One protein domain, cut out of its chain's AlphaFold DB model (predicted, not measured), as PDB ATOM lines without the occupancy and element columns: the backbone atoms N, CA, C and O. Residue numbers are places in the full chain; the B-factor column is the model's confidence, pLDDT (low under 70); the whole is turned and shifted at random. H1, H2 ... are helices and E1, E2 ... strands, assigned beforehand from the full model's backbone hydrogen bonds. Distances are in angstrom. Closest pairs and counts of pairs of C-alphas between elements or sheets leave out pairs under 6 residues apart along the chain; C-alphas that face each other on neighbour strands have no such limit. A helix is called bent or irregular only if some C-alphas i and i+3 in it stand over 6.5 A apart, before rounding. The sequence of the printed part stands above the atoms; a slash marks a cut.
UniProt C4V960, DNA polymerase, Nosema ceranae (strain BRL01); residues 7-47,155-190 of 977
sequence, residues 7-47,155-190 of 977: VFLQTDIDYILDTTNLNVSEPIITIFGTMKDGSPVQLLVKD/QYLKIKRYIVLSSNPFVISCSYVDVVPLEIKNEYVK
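What this domain is: This is residues 7 to 47 and 155 to 190 of the 977 residues of the protein "DNA polymerase" of Nosema ceranae (strain BRL01) (UniProt C4V960). One strongly twisted seven-stranded sheet is curled like part of a barrel and folded back on itself, with E1 as the hinge between a larger leaf of E5, E6, E3 and E2 and a small leaf of E4 and E7. The loop of the long E1-E2 hairpin lies at one end of the longest axis, and the short helix H1, which only grazes the sheet, lies at the other. The printed part has 77 residues with seven named strands and then one named helix, in the order E1 E2 E3 E4 E5 E6 E7 H1; the class is mostly strand. The sheet is mixed, in the order E5, E6, E3, E2, E1, E4, E7. The whole is compact, with a radius of gyration of the C-alphas of 13.3 A, yet elongated in outline, spanning 47 by 25 by 21 A.

Where its parts are: In the sheet, E1 holds residues 7 to 18, 25.1 A long, and begins at C-alpha 7 at (-37.130, 24.382, 32.746). E2, residues 26 to 35, measures 27.8 A, and E3, residues 40 to 46, measures 19.9 A. E4 is residues 156 to 159, E5 residues 163 to 167, E6 residues 170 to 175, 17.3 A long, and E7 residues 179 to 181. H1 is residues 186 to 189 and ends at C-alpha 189 at (-31.510, 36.676, 34.627).

How they stand to each other: E1, E2 and E3 form a meander, each strand the antiparallel neighbour of the one before. In the hairpin of E1 and E2, N 14 and O 30 are 2.9 A apart; in that of E2 and E3, N 31 and O 43 are 2.8 A apart, all within hydrogen-bond range. E6 is parallel to E3 at 25 degrees, with N 44 and O 172 at 2.8 A. The edge strand E5 forms an antiparallel hairpin with E6, with N 165 and O 171 at 2.8 A. E1 bends by 88 degrees at residue 11. On its other side from E2 is E4, antiparallel, with N 157 and O 8 at 2.8 A. E4 has the edge strand E7 as its antiparallel neighbour, with N 158 and O 180 at 2.8 A. The two leaves of this folded sheet, one sheet bent back on itself, face each other with 13 pairs of C-alphas within 11 A. H1 only grazes the sheet with residues 188 to 189, and is too short for an O i to N i+4 pair; its one O i to N i+3 pair is within range.

The domain as a whole: The C-alphas farthest apart, those of Asn 23 and Asn 186, are 46.9 A apart. Residues 48 to 154 are not printed, and C-alphas 47 and 155 are 21.3 A apart across this cut. Of the links printed whole, E1 to E2 is short and the others are tight. The mean pLDDT of the printed part is 90.2, with residues 20 to 24 under 70.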
ATOM      1  N   VAL A   7     -37.931  23.172  32.970       95.50
ATOM      2  CA  VAL A   7     -37.130  24.382  32.746       95.50
ATOM      3  C   VAL A   7     -35.778  24.259  33.432       95.50
ATOM      4  O   VAL A   7     -35.717  24.085  34.647       95.50
ATOM      5  N   PHE A   8     -34.699  24.421  32.670       96.31
ATOM      6  CA  PHE A   8     -33.329  24.377  33.182       96.31
ATOM      7  C   PHE A   8     -32.423  25.362  32.445       96.31
ATOM      8  O   PHE A   8     -32.713  25.758  31.317       96.31
ATOM      9  N   LEU A   9     -31.322  25.766  33.077       96.38
ATOM     10  CA  LEU A   9     -30.284  26.580  32.450       96.38
ATOM     11  C   LEU A   9     -29.320  25.672  31.686       96.38
ATOM     12  O   LEU A   9     -28.714  24.794  32.296       96.38
ATOM     13  N   GLN A  10     -29.137  25.891  30.383       95.81
ATOM     14  CA  GLN A  10     -28.141  25.133  29.624       95.81
ATOM     15  C   GLN A  10     -26.710  25.579  29.962       95.81
ATOM     16  O   GLN A  10     -26.412  26.774  29.971       95.81
ATOM     17  N   THR A  11     -25.827  24.623  30.231       93.12
ATOM     18  CA  THR A  11     -24.426  24.856  30.626       93.12
ATOM     19  C   THR A  11     -23.442  24.435  29.546       93.12
ATOM     20  O   THR A  11     -22.401  25.069  29.383       93.12
ATOM     21  N   ASP A  12     -23.771  23.373  28.814       92.44
ATOM     22  CA  ASP A  12     -22.925  22.793  27.778       92.44
ATOM     23  C   ASP A  12     -23.789  22.198  26.660       92.44
ATOM     24  O   ASP A  12     -24.905  21.733  26.906       92.44
ATOM     25  N   ILE A  13     -23.282  22.239  25.431       93.75
ATOM     26  CA  ILE A  13     -23.991  21.771  24.242       93.75
ATOM     27  C   ILE A  13     -23.012  21.193  23.220       93.75
ATOM     28  O   ILE A  13     -22.079  21.860  22.773       93.75
ATOM     29  N   ASP A  14     -23.282  19.961  22.804       92.31
ATOM     30  CA  ASP A  14     -22.540  19.253  21.765       92.31
ATOM     31  C   ASP A  14     -23.499  18.378  20.936       92.31
ATOM     32  O   ASP A  14     -24.723  18.489  21.050       92.31
ATOM     33  N   TYR A  15     -22.975  17.501  20.085       92.75
ATOM     34  CA  TYR A  15     -23.757  16.495  19.379       92.75
ATOM     35  C   TYR A  15     -23.077  15.126  19.392       92.75
ATOM     36  O   TYR A  15     -21.855  14.994  19.456       92.75
ATOM     37  N   ILE A  16     -23.895  14.085  19.305       90.81
ATOM     38  CA  ILE A  16     -23.465  12.699  19.120       90.81
ATOM     39  C   ILE A  16     -24.109  12.139  17.856       90.81
ATOM     40  O   ILE A  16     -25.109  12.671  17.383       90.81
ATOM     41  N   LEU A  17     -23.536  11.074  17.303       88.56
ATOM     42  CA  LEU A  17     -24.177  10.314  16.233       88.56
ATOM     43  C   LEU A  17     -24.861   9.099  16.851       88.56
ATOM     44  O   LEU A  17     -24.205   8.303  17.525       88.56
ATOM     45  N   ASP A  18     -26.161   8.970  16.628       82.25
ATOM     46  CA  ASP A  18     -26.904   7.758  16.931       82.25
ATOM     47  C   ASP A  18     -26.627   6.723  15.836       82.25
ATOM     48  O   ASP A  18     -26.867   6.969  14.654       82.25
ATOM     49  N   THR A  19     -26.068   5.581  16.231       70.81
ATOM     50  CA  THR A  19     -25.746   4.456  15.340       70.81
ATOM     51  C   THR A  19     -26.634   3.242  15.598       70.81
ATOM     52  O   THR A  19     -26.343   2.163  15.089       70.81
ATOM     53  N   THR A  20     -27.692   3.380  16.405       67.00
ATOM     54  CA  THR A  20     -28.613   2.271  16.709       67.00
ATOM     55  C   THR A  20     -29.324   1.753  15.457       67.00
ATOM     56  O   THR A  20     -29.634   0.567  15.369       67.00
ATOM     57  N   ASN A  21     -29.509   2.613  14.454       59.97
ATOM     58  CA  ASN A  21     -30.004   2.239  13.138       59.97
ATOM     59  C   ASN A  21     -28.815   1.914  12.212       59.97
ATOM     60  O   ASN A  21     -28.125   2.814  11.731       59.97
ATOM     61  N   LEU A  22     -28.570   0.622  11.958       54.66
ATOM     62  CA  LEU A  22     -27.389   0.108  11.234       54.66
ATOM     63  C   LEU A  22     -27.196   0.699   9.820       54.66
ATOM     64  O   LEU A  22     -26.094   0.637   9.281       54.66
ATOM     65  N   ASN A  23     -28.243   1.283   9.230       54.25
ATOM     66  CA  ASN A  23     -28.239   1.771   7.851       54.25
ATOM     67  C   ASN A  23     -28.056   3.295   7.705       54.25
ATOM     68  O   ASN A  23     -27.678   3.745   6.625       54.25
ATOM     69  N   VAL A  24     -28.324   4.104   8.740       64.12
ATOM     70  CA  VAL A  24     -28.218   5.577   8.682       64.12
ATOM     71  C   VAL A  24     -27.894   6.118  10.074       64.12
ATOM     72  O   VAL A  24     -28.710   6.012  10.982       64.12
ATOM     73  N   SER A  25     -26.719   6.731  10.236       77.94
ATOM     74  CA  SER A  25     -26.405   7.489  11.453       77.94
ATOM     75  C   SER A  25     -27.099   8.848  11.430       77.94
ATOM     76  O   SER A  25     -27.019   9.542  10.413       77.94
ATOM     77  N   GLU A  26     -27.719   9.238  12.543       84.88
ATOM     78  CA  GLU A  26     -28.411  10.525  12.705       84.88
ATOM     79  C   GLU A  26     -27.803  11.333  13.862       84.88
ATOM     80  O   GLU A  26     -27.456  10.765  14.901       84.88
ATOM     81  N   PRO A  27     -27.629  12.658  13.726       92.62
ATOM     82  CA  PRO A  27     -27.089  13.483  14.787       92.62
ATOM     83  C   PRO A  27     -28.148  13.777  15.847       92.62
ATOM     84  O   PRO A  27     -29.249  14.236  15.553       92.62
ATOM     85  N   ILE A  28     -27.765  13.599  17.105       94.62
ATOM     86  CA  ILE A  28     -28.541  14.001  18.276       94.62
ATOM     87  C   ILE A  28     -27.782  15.125  18.971       94.62
ATOM     88  O   ILE A  28     -26.641  14.939  19.402       94.62
ATOM     89  N   ILE A  29     -28.413  16.291  19.109       96.56
ATOM     90  CA  ILE A  29     -27.854  17.382  19.914       96.56
ATOM     91  C   ILE A  29     -27.971  16.980  21.385       96.56
ATOM     92  O   ILE A  29     -29.038  16.595  21.858       96.56
ATOM     93  N   THR A  30     -26.869  17.064  22.118       95.19
ATOM     94  CA  THR A  30     -26.811  16.790  23.553       95.19
ATOM     95  C   THR A  30     -26.622  18.104  24.293       95.19
ATOM     96  O   THR A  30     -25.628  18.792  24.081       95.19
ATOM     97  N   ILE A  31     -27.567  18.448  25.164       96.75
ATOM     98  CA  ILE A  31     -27.522  19.648  26.003       96.75
ATOM     99  C   ILE A  31     -27.431  19.204  27.457       96.75
ATOM    100  O   ILE A  31     -28.285  18.460  27.934       96.75
ATOM    101  N   PHE A  32     -26.425  19.682  28.176       96.00
ATOM    102  CA  PHE A  32     -26.370  19.566  29.628       96.00
ATOM    103  C   PHE A  32     -26.850  20.861  30.262       96.00
ATOM    104  O   PHE A  32     -26.660  21.953  29.718       96.00
ATOM    105  N   GLY A  33     -27.449  20.749  31.437       95.06
ATOM    106  CA  GLY A  33     -27.839  21.917  32.195       95.06
ATOM    107  C   GLY A  33     -28.171  21.628  33.642       95.06
ATOM    108  O   GLY A  33     -28.040  20.502  34.125       95.06
ATOM    109  N   THR A  34     -28.616  22.681  34.314       94.81
ATOM    110  CA  THR A  34     -28.902  22.682  35.745       94.81
ATOM    111  C   THR A  34     -30.272  23.315  35.980       94.81
ATOM    112  O   THR A  34     -30.572  24.410  35.493       94.81
ATOM    113  N   MET A  35     -31.132  22.597  36.694       93.06
ATOM    114  CA  MET A  35     -32.442  23.054  37.159       93.06
ATOM    115  C   MET A  35     -32.276  24.167  38.209       93.06
ATOM    116  O   MET A  35     -31.199  24.350  38.773       93.06
ATOM    117  N   LYS A  36     -33.337  24.933  38.504       89.19
ATOM    118  CA  LYS A  36     -33.258  26.050  39.476       89.19
ATOM    119  C   LYS A  36     -32.817  25.612  40.882       89.19
ATOM    120  O   LYS A  36     -32.149  26.380  41.567       89.19
ATOM    121  N   ASP A  37     -33.170  24.397  41.288       88.88
ATOM    122  CA  ASP A  37     -32.802  23.782  42.571       88.88
ATOM    123  C   ASP A  37     -31.347  23.266  42.621       88.88
ATOM    124  O   ASP A  37     -30.879  22.872  43.688       88.88
ATOM    125  N   GLY A  38     -30.629  23.291  41.494       89.31
ATOM    126  CA  GLY A  38     -29.272  22.758  41.353       89.31
ATOM    127  C   GLY A  38     -29.209  21.332  40.797       89.31
ATOM    128  O   GLY A  38     -28.117  20.807  40.592       89.31
ATOM    129  N   SER A  39     -30.348  20.692  40.516       91.00
ATOM    130  CA  SER A  39     -30.372  19.329  39.977       91.00
ATOM    131  C   SER A  39     -29.871  19.298  38.522       91.00
ATOM    132  O   SER A  39     -30.338  20.090  37.696       91.00
ATOM    133  N   PRO A  40     -28.945  18.396  38.151       93.62
ATOM    134  CA  PRO A  40     -28.441  18.307  36.785       93.62
ATOM    135  C   PRO A  40     -29.445  17.626  35.852       93.62
ATOM    136  O   PRO A  40     -30.174  16.717  36.248       93.62
ATOM    137  N   VAL A  41     -29.429  18.015  34.581       94.69
ATOM    138  CA  VAL A  41     -30.235  17.400  33.523       94.69
ATOM    139  C   VAL A  41     -29.419  17.245  32.248       94.69
ATOM    140  O   VAL A  41     -28.645  18.128  31.870       94.69
ATOM    141  N   GLN A  42     -29.604  16.113  31.572       96.00
ATOM    142  CA  GLN A  42     -29.133  15.895  30.209       96.00
ATOM    143  C   GLN A  42     -30.336  15.801  29.273       96.00
ATOM    144  O   GLN A  42     -31.251  15.010  29.497       96.00
ATOM    145  N   LEU A  43     -30.314  16.583  28.202       96.62
ATOM    146  CA  LEU A  43     -31.327  16.602  27.162       96.62
ATOM    147  C   LEU A  43     -30.739  16.106  25.837       96.62
ATOM    148  O   LEU A  43     -29.753  16.648  25.344       96.62
ATOM    149  N   LEU A  44     -31.386  15.103  25.248       96.38
ATOM    150  CA  LEU A  44     -31.105  14.576  23.915       96.38
ATOM    151  C   LEU A  44     -32.160  15.079  22.923       96.38
ATOM    152  O   LEU A  44     -33.307  14.620  22.938       96.38
ATOM    153  N   VAL A  45     -31.771  16.011  22.059       97.00
ATOM    154  CA  VAL A  45     -32.651  16.640  21.070       97.00
ATOM    155  C   VAL A  45     -32.485  15.961  19.712       97.00
ATOM    156  O   VAL A  45     -31.381  15.909  19.163       97.00
ATOM    157  N   LYS A  46     -33.595  15.452  19.177       94.50
ATOM    158  CA  LYS A  46     -33.676  14.711  17.911       94.50
ATOM    159  C   LYS A  46     -34.278  15.555  16.779       94.50
ATOM    160  O   LYS A  46     -34.735  16.678  16.998       94.50
ATOM    161  N   ASP A  47     -34.280  14.980  15.578       93.00
ATOM    162  CA  ASP A  47     -34.942  15.476  14.360       93.00
ATOM    163  C   ASP A  47     -34.358  16.768  13.756       93.00
ATOM    164  O   ASP A  47     -34.954  17.364  12.858       93.00
ATOM    165  N   GLN A 155     -28.485  30.117  28.597       95.81
ATOM    166  CA  GLN A 155     -29.897  30.493  28.536       95.81
ATOM    167  C   GLN A 155     -30.778  29.413  29.167       95.81
ATOM    168  O   GLN A 155     -30.466  28.224  29.089       95.81
ATOM    169  N   TYR A 156     -31.880  29.823  29.799       97.06
ATOM    170  CA  TYR A 156     -32.887  28.874  30.258       97.06
ATOM    171  C   TYR A 156     -33.678  28.324  29.073       97.06
ATOM    172  O   TYR A 156     -34.131  29.081  28.213       97.06
ATOM    173  N   LEU A 157     -33.861  27.010  29.051       97.38
ATOM    174  CA  LEU A 157     -34.651  26.298  28.058       97.38
ATOM    175  C   LEU A 157     -35.870  25.687  28.741       97.38
ATOM    176  O   LEU A 157     -35.753  25.082  29.806       97.38
ATOM    177  N   LYS A 158     -37.031  25.843  28.110       96.62
ATOM    178  CA  LYS A 158     -38.283  25.188  28.479       96.62
ATOM    179  C   LYS A 158     -38.561  24.060  27.493       96.62
ATOM    180  O   LYS A 158     -38.623  24.310  26.292       96.62
ATOM    181  N   ILE A 159     -38.766  22.844  27.990       96.75
ATOM    182  CA  ILE A 159     -39.074  21.674  27.159       96.75
ATOM    183  C   ILE A 159     -40.537  21.296  27.359       96.75
ATOM    184  O   ILE A 159     -40.934  20.932  28.467       96.75
ATOM    185  N   LYS A 160     -41.331  21.409  26.288       93.38
ATOM    186  CA  LYS A 160     -42.792  21.211  26.326       93.38
ATOM    187  C   LYS A 160     -43.196  19.745  26.425       93.38
ATOM    188  O   LYS A 160     -44.067  19.377  27.204       93.38
ATOM    189  N   ARG A 161     -42.587  18.903  25.592       93.19
ATOM    190  CA  ARG A 161     -42.857  17.463  25.530       93.19
ATOM    191  C   ARG A 161     -41.534  16.728  25.526       93.19
ATOM    192  O   ARG A 161     -40.662  17.032  24.720       93.19
ATOM    193  N   TYR A 162     -41.384  15.779  26.439       93.94
ATOM    194  CA  TYR A 162     -40.173  14.978  26.551       93.94
ATOM    195  C   TYR A 162     -40.475  13.576  27.075       93.94
ATOM    196  O   TYR A 162     -41.509  13.319  27.699       93.94
ATOM    197  N   ILE A 163     -39.532  12.676  26.827       94.38
ATOM    198  CA  ILE A 163     -39.496  11.309  27.335       94.38
ATOM    199  C   ILE A 163     -38.346  11.226  28.334       94.38
ATOM    200  O   ILE A 163     -37.247  11.690  28.045       94.38
ATOM    201  N   VAL A 164     -38.588  10.639  29.504       94.81
ATOM    202  CA  VAL A 164     -37.526  10.336  30.472       94.81
ATOM    203  C   VAL A 164     -36.870   9.022  30.060       94.81
ATOM    204  O   VAL A 164     -37.544   7.997  30.013       94.81
ATOM    205  N   LEU A 165     -35.574   9.061  29.752       92.94
ATOM    206  CA  LEU A 165     -34.772   7.883  29.407       92.94
ATOM    207  C   LEU A 165     -34.104   7.270  30.641       92.94
ATOM    208  O   LEU A 165     -33.984   6.054  30.736       92.94
ATOM    209  N   SER A 166     -33.691   8.107  31.592       92.75
ATOM    210  CA  SER A 166     -33.156   7.685  32.888       92.75
ATOM    211  C   SER A 166     -33.535   8.698  33.963       92.75
ATOM    212  O   SER A 166     -33.630   9.894  33.686       92.75
ATOM    213  N   SER A 167     -33.780   8.224  35.187       88.38
ATOM    214  CA  SER A 167     -34.085   9.094  36.336       88.38
ATOM    215  C   SER A 167     -32.851   9.431  37.175       88.38
ATOM    216  O   SER A 167     -32.849  10.451  37.856       88.38
ATOM    217  N   ASN A 168     -31.805   8.603  37.117       84.12
ATOM    218  CA  ASN A 168     -30.527   8.852  37.775       84.12
ATOM    219  C   ASN A 168     -29.388   8.211  36.948       84.12
ATOM    220  O   ASN A 168     -29.280   6.985  36.943       84.12
ATOM    221  N   PRO A 169     -28.579   8.990  36.205       85.94
ATOM    222  CA  PRO A 169     -28.698  10.438  36.005       85.94
ATOM    223  C   PRO A 169     -30.022  10.817  35.323       85.94
ATOM    224  O   PRO A 169     -30.609  10.007  34.608       85.94
ATOM    225  N   PHE A 170     -30.506  12.042  35.542       92.50
ATOM    226  CA  PHE A 170     -31.759  12.502  34.941       92.50
ATOM    227  C   PHE A 170     -31.550  12.872  33.461       92.50
ATOM    228  O   PHE A 170     -31.019  13.936  33.133       92.50
ATOM    229  N   VAL A 171     -31.952  11.964  32.569       94.88
ATOM    230  CA  VAL A 171     -31.779  12.074  31.115       94.88
ATOM    231  C   VAL A 171     -33.141  12.099  30.440       94.88
ATOM    232  O   VAL A 171     -33.960  11.194  30.621       94.88
ATOM    233  N   ILE A 172     -33.367  13.116  29.616       95.44
ATOM    234  CA  ILE A 172     -34.597  13.309  28.855       95.44
ATOM    235  C   ILE A 172     -34.307  13.404  27.358       95.44
ATOM    236  O   ILE A 172     -33.210  13.775  26.945       95.44
ATOM    237  N   SER A 173     -35.296  13.085  26.528       95.25
ATOM    238  CA  SER A 173     -35.222  13.266  25.079       95.25
ATOM    239  C   SER A 173     -36.477  13.931  24.536       95.25
ATOM    240  O   SER A 173     -37.581  13.671  25.019       95.25
ATOM    241  N   CYS A 174     -36.307  14.794  23.538       95.31
ATOM    242  CA  CYS A 174     -37.399  15.452  22.828       95.31
ATOM    243  C   CYS A 174     -37.043  15.682  21.354       95.31
ATOM    244  O   CYS A 174     -35.887  15.542  20.948       95.31
ATOM    245  N   SER A 175     -38.040  16.078  20.566       95.19
ATOM    246  CA  SER A 175     -37.807  16.656  19.243       95.19
ATOM    247  C   SER A 175     -37.343  18.108  19.379       95.19
ATOM    248  O   SER A 175     -37.703  18.788  20.346       95.19
ATOM    249  N   TYR A 176     -36.571  18.622  18.420       95.81
ATOM    250  CA  TYR A 176     -36.103  20.013  18.459       95.81
ATOM    251  C   TYR A 176     -37.239  21.041  18.529       95.81
ATOM    252  O   TYR A 176     -37.069  22.088  19.149       95.81
ATOM    253  N   VAL A 177     -38.413  20.730  17.971       96.00
ATOM    254  CA  VAL A 177     -39.593  21.616  17.987       96.00
ATOM    255  C   VAL A 177     -40.167  21.850  19.389       96.00
ATOM    256  O   VAL A 177     -40.908  22.810  19.602       96.00
ATOM    257  N   ASP A 178     -39.841  20.982  20.350       96.06
ATOM    258  CA  ASP A 178     -40.311  21.085  21.733       96.06
ATOM    259  C   ASP A 178     -39.354  21.887  22.633       96.06
ATOM    260  O   ASP A 178     -39.680  22.128  23.800       96.06
ATOM    261  N   VAL A 179     -38.204  22.323  22.101       97.12
ATOM    262  CA  VAL A 179     -37.213  23.153  22.799       97.12
ATOM    263  C   VAL A 179     -37.566  24.629  22.632       97.12
ATOM    264  O   VAL A 179     -37.549  25.162  21.525       97.12
ATOM    265  N   VAL A 180     -37.850  25.313  23.739       96.94
ATOM    266  CA  VAL A 180     -38.210  26.737  23.740       96.94
ATOM    267  C   VAL A 180     -37.178  27.545  24.533       96.94
ATOM    268  O   VAL A 180     -37.115  27.397  25.757       96.94
ATOM    269  N   PRO A 181     -36.380  28.418  23.889       96.50
ATOM    270  CA  PRO A 181     -35.514  29.345  24.612       96.50
ATOM    271  C   PRO A 181     -36.350  30.384  25.370       96.50
ATOM    272  O   PRO A 181     -37.259  30.996  24.810       96.50
ATOM    273  N   LEU A 182     -36.034  30.604  26.645       95.69
ATOM    274  CA  LEU A 182     -36.699  31.612  27.469       95.69
ATOM    275  C   LEU A 182     -35.973  32.956  27.392       95.69
ATOM    276  O   LEU A 182     -34.743  33.024  27.327       95.69
ATOM    277  N   GLU A 183     -36.741  34.043  27.410       91.88
ATOM    278  CA  GLU A 183     -36.187  35.394  27.380       91.88
ATOM    279  C   GLU A 183     -35.386  35.689  28.660       91.88
ATOM    280  O   GLU A 183     -35.819  35.382  29.771       91.88
ATOM    281  N   ILE A 184     -34.213  36.313  28.512       88.50
ATOM    282  CA  ILE A 184     -33.315  36.650  29.629       88.50
ATOM    283  C   ILE A 184     -33.822  37.930  30.313       88.50
ATOM    284  O   ILE A 184     -33.266  39.019  30.143       88.50
ATOM    285  N   LYS A 185     -34.929  37.785  31.043       84.62
ATOM    286  CA  LYS A 185     -35.605  38.818  31.839       84.62
ATOM    287  C   LYS A 185     -36.140  38.223  33.143       84.62
ATOM    288  O   LYS A 185     -36.289  37.006  33.266       84.62
ATOM    289  N   ASN A 186     -36.460  39.091  34.103       82.88
ATOM    290  CA  ASN A 186     -37.049  38.723  35.392       82.88
ATOM    291  C   ASN A 186     -36.219  37.637  36.110       82.88
ATOM    292  O   ASN A 186     -35.007  37.774  36.277       82.88
ATOM    293  N   GLU A 187     -36.855  36.534  36.509       81.88
ATOM    294  CA  GLU A 187     -36.211  35.416  37.199       81.88
ATOM    295  C   GLU A 187     -35.152  34.675  36.363       81.88
ATOM    296  O   GLU A 187     -34.237  34.090  36.936       81.88
ATOM    297  N   TYR A 188     -35.209  34.742  35.027       87.44
ATOM    298  CA  TYR A 188     -34.271  34.043  34.134       87.44
ATOM    299  C   TYR A 188     -32.939  34.782  33.940       87.44
ATOM    300  O   TYR A 188     -32.022  34.266  33.296       87.44
ATOM    301  N   VAL A 189     -32.801  35.977  34.524       85.00
ATOM    302  CA  VAL A 189     -31.510  36.676  34.627       85.00
ATOM    303  C   VAL A 189     -30.598  35.964  35.630       85.00
ATOM    304  O   VAL A 189     -29.393  35.860  35.386       85.00
ATOM    305  N   LYS A 190     -31.172  35.440  36.723       85.38
ATOM    306  CA  LYS A 190     -30.442  34.801  37.824       85.38
ATOM    307  C   LYS A 190     -29.931  33.415  37.430       85.38
ATOM    308  O   LYS A 190     -30.611  32.651  36.745       85.38
TER     309      LYS A 190